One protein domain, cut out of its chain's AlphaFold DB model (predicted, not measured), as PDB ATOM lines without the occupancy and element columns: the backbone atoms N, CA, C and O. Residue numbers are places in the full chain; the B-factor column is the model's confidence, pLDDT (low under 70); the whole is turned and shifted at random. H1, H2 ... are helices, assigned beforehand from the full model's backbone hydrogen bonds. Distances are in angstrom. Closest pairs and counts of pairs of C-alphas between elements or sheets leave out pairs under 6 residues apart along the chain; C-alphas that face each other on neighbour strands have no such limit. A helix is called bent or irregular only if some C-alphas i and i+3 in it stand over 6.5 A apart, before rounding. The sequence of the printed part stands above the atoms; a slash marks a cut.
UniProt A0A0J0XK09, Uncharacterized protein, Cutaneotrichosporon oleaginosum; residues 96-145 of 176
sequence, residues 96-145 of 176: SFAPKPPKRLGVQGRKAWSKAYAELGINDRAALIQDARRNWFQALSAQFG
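This is residues 96 to 145 of the 176 residues of an uncharacterized protein of Cutaneotrichosporon oleaginosum (UniProt A0A0J0XK09). A long helix, H2, and a shorter one, H1, make an open V, joined at its corner by a tight link. From the start of H1, residues 96 to 106, which hold no named element, fold back into the open space between the two helices, and residues 138 to 144 of H2 stick out at the far end of its arm. The printed part has 50 residues with two named helices, H1 then H2 along the chain, and no named strand; its class is all helix. It is loose, with a radius of gyration of the C-alphas of 13.2 A, and only just flat, spanning 39 by 26 by 11 A.

H2, residues 122 to 144, is the longest helix. H1, residues 107 to 119, is close to it but not clearly touching, with 1 pair of C-alphas within 8 A. That closest pair, the C-alphas of Tyr 117 and Arg 125, is 7.4 A apart. The two helices run opposite ways at a steep tilt of 65 degrees, and their centres are 21.0 A apart. In H1 and H2 every O i to N i+4 pair is within hydrogen-bond range. Neither helix is bent or irregular.

H2 measures 32.6 A from the C-alpha of Ile 122 at (134.283, 155.342, 139.316) to that of Phe 144 at (133.980, 168.378, 169.243). H1 begins at the C-alpha of Val 107, (112.659, 146.705, 149.262), and measures 18.6 A to that of Glu 119.

The two C-alphas farthest apart are those of Gln 108 and Gly 145, 39.8 A. The printed part has no cut. The link from H1 to H2, with 2 residues between them, is tight. Residues 138 to 144, which belong to H2, stand free. The mean pLDDT of the printed part is 86.9, and no printed residue is under 70.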
ATOM      1  N   SER A  96     130.530 153.685 158.527       82.56
ATOM      2  CA  SER A  96     130.756 153.211 157.163       82.56
ATOM      3  C   SER A  96     130.479 154.356 156.188       82.56
ATOM      4  O   SER A  96     129.319 154.723 156.014       82.56
ATOM      5  N   PHE A  97     131.522 154.865 155.531       82.62
ATOM      6  CA  PHE A  97     131.416 155.886 154.478       82.62
ATOM      7  C   PHE A  97     130.947 155.334 153.130       82.62
ATOM      8  O   PHE A  97     130.706 156.106 152.206       82.62
ATOM      9  N   ALA A  98     130.814 154.009 153.001       79.75
ATOM     10  CA  ALA A  98     130.098 153.439 151.871       79.75
ATOM     11  C   ALA A  98     128.659 153.975 151.903       79.75
ATOM     12  O   ALA A  98     128.013 153.897 152.959       79.75
ATOM     13  N   PRO A  99     128.163 154.539 150.793       78.81
ATOM     14  CA  PRO A  99     126.845 155.130 150.775       78.81
ATOM     15  C   PRO A  99     125.813 154.042 151.046       78.81
ATOM     16  O   PRO A  99     125.907 152.923 150.542       78.81
ATOM     17  N   LYS A 100     124.866 154.347 151.929       81.06
ATOM     18  CA  LYS A 100     123.797 153.426 152.313       81.06
ATOM     19  C   LYS A 100     122.494 153.929 151.710       81.06
ATOM     20  O   LYS A 100     122.270 155.141 151.721       81.06
ATOM     21  N   PRO A 101     121.609 153.033 151.242       81.94
ATOM     22  CA  PRO A 101     120.298 153.460 150.789       81.94
ATOM     23  C   PRO A 101     119.556 154.140 151.951       81.94
ATOM     24  O   PRO A 101     119.662 153.677 153.096       81.94
ATOM     25  N   PRO A 102     118.796 155.219 151.694       80.44
ATOM     26  CA  PRO A 102     118.019 155.863 152.740       80.44
ATOM     27  C   PRO A 102     117.063 154.857 153.386       80.44
ATOM     28  O   PRO A 102     116.363 154.104 152.708       80.44
ATOM     29  N   LYS A 103     117.023 154.851 154.725       77.25
ATOM     30  CA  LYS A 103     116.272 153.863 155.525       77.25
ATOM     31  C   LYS A 103     114.769 153.829 155.222       77.25
ATOM     32  O   LYS A 103     114.121 152.835 155.518       77.25
ATOM     33  N   ARG A 104     114.228 154.910 154.650       83.19
ATOM     34  CA  ARG A 104     112.809 155.052 154.289       83.19
ATOM     35  C   ARG A 104     112.434 154.339 152.984       83.19
ATOM     36  O   ARG A 104     111.255 154.260 152.667       83.19
ATOM     37  N   LEU A 105     113.404 153.822 152.226       81.75
ATOM     38  CA  LEU A 105     113.117 153.076 151.004       81.75
ATOM     39  C   LEU A 105     112.627 151.660 151.328       81.75
ATOM     40  O   LEU A 105     113.305 150.884 152.009       81.75
ATOM     41  N   GLY A 106     111.483 151.291 150.748       87.06
ATOM     42  CA  GLY A 106     111.031 149.902 150.681       87.06
ATOM     43  C   GLY A 106     112.024 149.000 149.933       87.06
ATOM     44  O   GLY A 106     113.035 149.450 149.389       87.06
ATOM     45  N   VAL A 107     111.753 147.694 149.885       84.31
ATOM     46  CA  VAL A 107     112.659 146.705 149.262       84.31
ATOM     47  C   VAL A 107     112.959 147.040 147.793       84.31
ATOM     48  O   VAL A 107     114.118 147.006 147.385       84.31
ATOM     49  N   GLN A 108     111.942 147.422 147.015       85.81
ATOM     50  CA  GLN A 108     112.111 147.823 145.612       85.81
ATOM     51  C   GLN A 108     112.938 149.108 145.473       85.81
ATOM     52  O   GLN A 108     113.850 149.160 144.652       85.81
ATOM     53  N   GLY A 109     112.708 150.100 146.338       88.88
ATOM     54  CA  GLY A 109     113.490 151.338 146.363       88.88
ATOM     55  C   GLY A 109     114.965 151.104 146.696       88.88
ATOM     56  O   GLY A 109     115.843 151.703 146.083       88.88
ATOM     57  N   ARG A 110     115.267 150.170 147.609       87.00
ATOM     58  CA  ARG A 110     116.651 149.772 147.912       87.00
ATOM     59  C   ARG A 110     117.337 149.100 146.721       87.00
ATOM     60  O   ARG A 110     118.502 149.393 146.472       87.00
ATOM     61  N   LYS A 111     116.619 148.251 145.973       87.12
ATOM     62  CA  LYS A 111     117.132 147.629 144.738       87.12
ATOM     63  C   LYS A 111     117.400 148.670 143.648       87.12
ATOM     64  O   LYS A 111     118.472 148.650 143.045       87.12
ATOM     65  N   ALA A 112     116.469 149.601 143.440       89.44
ATOM     66  CA  ALA A 112     116.635 150.705 142.496       89.44
ATOM     67  C   ALA A 112     117.845 151.575 142.861       89.44
ATOM     68  O   ALA A 112     118.682 151.854 142.010       89.44
ATOM     69  N   TRP A 113     118.002 151.907 144.145       91.12
ATOM     70  CA  TRP A 113     119.161 152.642 144.642       91.12
ATOM     71  C   TRP A 113     120.475 151.884 144.415       91.12
ATOM     72  O   TRP A 113     121.439 152.467 143.930       91.12
ATOM     73  N   SER A 114     120.523 150.578 144.716       87.75
ATOM     74  CA  SER A 114     121.742 149.786 144.497       87.75
ATOM     75  C   SER A 114     122.114 149.690 143.022       87.75
ATOM     76  O   SER A 114     123.296 149.714 142.694       87.75
ATOM     77  N   LYS A 115     121.108 149.617 142.142       91.12
ATOM     78  CA  LYS A 115     121.304 149.597 140.695       91.12
ATOM     79  C   LYS A 115     121.848 150.941 140.212       91.12
ATOM     80  O   LYS A 115     122.903 150.956 139.595       91.12
ATOM     81  N   ALA A 116     121.217 152.047 140.607       89.38
ATOM     82  CA  ALA A 116     121.694 153.393 140.294       89.38
ATOM     83  C   ALA A 116     123.138 153.605 140.782       89.38
ATOM     84  O   ALA A 116     123.990 154.050 140.024       89.38
ATOM     85  N   TYR A 117     123.463 153.198 142.014       89.31
ATOM     86  CA  TYR A 117     124.831 153.286 142.536       89.31
ATOM     87  C   TYR A 117     125.841 152.432 141.749       89.31
ATOM     88  O   TYR A 117     126.986 152.840 141.560       89.31
ATOM     89  N   ALA A 118     125.429 151.252 141.281       88.81
ATOM     90  CA  ALA A 118     126.261 150.378 140.458       88.81
ATOM     91  C   ALA A 118     126.439 150.885 139.016       88.81
ATOM     92  O   ALA A 118     127.389 150.467 138.357       88.81
ATOM     93  N   GLU A 119     125.568 151.776 138.544       93.94
ATOM     94  CA  GLU A 119     125.657 152.421 137.230       93.94
ATOM     95  C   GLU A 119     126.530 153.687 137.247       93.94
ATOM     96  O   GLU A 119     127.068 154.058 136.208       93.94
ATOM     97  N   LEU A 120     126.751 154.314 138.413       90.56
ATOM     98  CA  LEU A 120     127.654 155.470 138.536       90.56
ATOM     99  C   LEU A 120     129.081 155.132 138.081       90.56
ATOM    100  O   LEU A 120     129.598 154.046 138.378       90.56
ATOM    101  N   GLY A 121     129.759 156.103 137.463       93.25
ATOM    102  CA  GLY A 121     131.179 156.009 137.137       93.25
ATOM    103  C   GLY A 121     132.064 155.913 138.384       93.25
ATOM    104  O   GLY A 121     131.654 156.235 139.501       93.25
ATOM    105  N   ILE A 122     133.315 155.473 138.210       90.69
ATOM    106  CA  ILE A 122     134.283 155.342 139.316       90.69
ATOM    107  C   ILE A 122     134.494 156.695 140.017       90.69
ATOM    108  O   ILE A 122     134.503 156.757 141.248       90.69
ATOM    109  N   ASN A 123     134.601 157.774 139.235       93.00
ATOM    110  CA  ASN A 123     134.798 159.131 139.746       93.00
ATOM    111  C   ASN A 123     133.583 159.623 140.542       93.00
ATOM    112  O   ASN A 123     133.750 160.145 141.641       93.00
ATOM    113  N   ASP A 124     132.369 159.375 140.052       90.94
ATOM    114  CA  ASP A 124     131.136 159.810 140.718       90.94
ATOM    115  C   ASP A 124     130.924 159.072 142.042       90.94
ATOM    116  O   ASP A 124     130.556 159.667 143.058       90.94
ATOM    117  N   ARG A 125     131.230 157.765 142.076       88.94
ATOM    118  CA  ARG A 125     131.203 156.993 143.329       88.94
ATOM    119  C   ARG A 125     132.216 157.526 144.332       88.94
ATOM    120  O   ARG A 125     131.901 157.609 145.520       88.94
ATOM    121  N   ALA A 126     133.420 157.868 143.872       89.31
ATOM    122  CA  ALA A 126     134.448 158.447 144.725       89.31
ATOM    123  C   ALA A 126     134.003 159.809 145.275       89.31
ATOM    124  O   ALA A 126     134.099 160.022 146.484       89.31
ATOM    125  N   ALA A 127     133.448 160.686 144.432       90.12
ATOM    126  CA  ALA A 127     132.925 161.989 144.837       90.12
ATOM    127  C   ALA A 127     131.856 161.857 145.933       90.12
ATOM    128  O   ALA A 127     131.977 162.477 146.989       90.12
ATOM    129  N   LEU A 128     130.900 160.942 145.753       89.69
ATOM    130  CA  LEU A 128     129.817 160.705 146.707       89.69
ATOM    131  C   LEU A 128     130.323 160.175 148.064       89.69
ATOM    132  O   LEU A 128     129.827 160.565 149.124       89.69
ATOM    133  N   ILE A 129     131.353 159.321 148.062       89.62
ATOM    134  CA  ILE A 129     132.027 158.879 149.296       89.62
ATOM    135  C   ILE A 129     132.743 160.057 149.974       89.62
ATOM    136  O   ILE A 129     132.714 160.174 151.203       89.62
ATOM    137  N   GLN A 130     133.385 160.936 149.201       90.88
ATOM    138  CA  GLN A 130     134.062 162.115 149.744       90.88
ATOM    139  C   GLN A 130     133.073 163.145 150.303       90.88
ATOM    140  O   GLN A 130     133.369 163.761 151.325       90.88
ATOM    141  N   ASP A 131     131.898 163.315 149.699       90.31
ATOM    142  CA  ASP A 131     130.817 164.139 150.258       90.31
ATOM    143  C   ASP A 131     130.347 163.591 151.609       90.31
ATOM    144  O   ASP A 131     130.287 164.324 152.596       90.31
ATOM    145  N   ALA A 132     130.103 162.279 151.700       88.81
ATOM    146  CA  ALA A 132     129.711 161.642 152.957       88.81
ATOM    147  C   ALA A 132     130.766 161.834 154.065       88.81
ATOM    148  O   ALA A 132     130.418 162.086 155.221       88.81
ATOM    149  N   ARG A 133     132.058 161.753 153.716       89.12
ATOM    150  CA  ARG A 133     133.173 162.027 154.639       89.12
ATOM    151  C   ARG A 133     133.204 163.481 155.093       89.12
ATOM    152  O   ARG A 133     133.348 163.723 156.290       89.12
ATOM    153  N   ARG A 134     133.047 164.431 154.165       90.56
ATOM    154  CA  ARG A 134     133.014 165.873 154.461       90.56
ATOM    155  C   ARG A 134     131.873 166.214 155.412       90.56
ATOM    156  O   ARG A 134     132.119 166.828 156.445       90.56
ATOM    157  N   ASN A 135     130.667 165.732 155.124       89.19
ATOM    158  CA  ASN A 135     129.490 165.971 155.960       89.19
ATOM    159  C   ASN A 135     129.657 165.380 157.365       89.19
ATOM    160  O   ASN A 135     129.341 166.026 158.361       89.19
ATOM    161  N   TRP A 136     130.198 164.161 157.464       87.50
ATOM    162  CA  TRP A 136     130.491 163.554 158.760       87.50
ATOM    163  C   TRP A 136     131.541 164.346 159.548       87.50
ATOM    164  O   TRP A 136     131.348 164.592 160.736       87.50
ATOM    165  N   PHE A 137     132.623 164.775 158.893       87.88
ATOM    166  CA  PHE A 137     133.661 165.576 159.537       87.88
ATOM    167  C   PHE A 137     133.124 166.929 160.011       87.88
ATOM    168  O   PHE A 137     133.438 167.333 161.123       87.88
ATOM    169  N   GLN A 138     132.275 167.592 159.220       89.25
ATOM    170  CA  GLN A 138     131.608 168.837 159.616       89.25
ATOM    171  C   GLN A 138     130.689 168.644 160.829       89.25
ATOM    172  O   GLN A 138     130.695 169.460 161.747       89.25
ATOM    173  N   ALA A 139     129.924 167.551 160.880       86.50
ATOM    174  CA  ALA A 139     129.096 167.237 162.044       86.50
ATOM    175  C   ALA A 139     129.949 166.960 163.295       86.50
ATOM    176  O   ALA A 139     129.629 167.420 164.392       86.50
ATOM    177  N   LEU A 140     131.063 166.240 163.130       84.69
ATOM    178  CA  LEU A 140     131.997 165.945 164.213       84.69
ATOM    179  C   LEU A 140     132.702 167.215 164.702       84.69
ATOM    180  O   LEU A 140     132.799 167.425 165.909       84.69
ATOM    181  N   SER A 141     133.159 168.080 163.797       86.12
ATOM    182  CA  SER A 141     133.806 169.344 164.150       86.12
ATOM    183  C   SER A 141     132.834 170.319 164.813       86.12
ATOM    184  O   SER A 141     133.229 171.015 165.741       86.12
ATOM    185  N   ALA A 142     131.552 170.319 164.441       85.88
ATOM    186  CA  ALA A 142     130.530 171.086 165.152       85.88
ATOM    187  C   ALA A 142     130.340 170.605 166.605       85.88
ATOM    188  O   ALA A 142     130.090 171.410 167.502       85.88
ATOM    189  N   GLN A 143     130.472 169.300 166.855       83.31
ATOM    190  CA  GLN A 143     130.281 168.716 168.183       83.31
ATOM    191  C   GLN A 143     131.532 168.802 169.075       83.31
ATOM    192  O   GLN A 143     131.410 169.074 170.270       83.31
ATOM    193  N   PHE A 144     132.717 168.561 168.509       79.25
ATOM    194  CA  PHE A 144     133.980 168.378 169.243       79.25
ATOM    195  C   PHE A 144     135.084 169.363 168.854       79.25
ATOM    196  O   PHE A 144     136.170 169.324 169.430       79.25
ATOM    197  N   GLY A 145     134.847 170.217 167.861       76.81
ATOM    198  CA  GLY A 145     135.803 171.239 167.464       76.81
ATOM    199  C   GLY A 145     136.046 172.248 168.586       76.81
ATOM    200  O   GLY A 145     135.254 172.347 169.533       76.81
TER     201      GLY A 145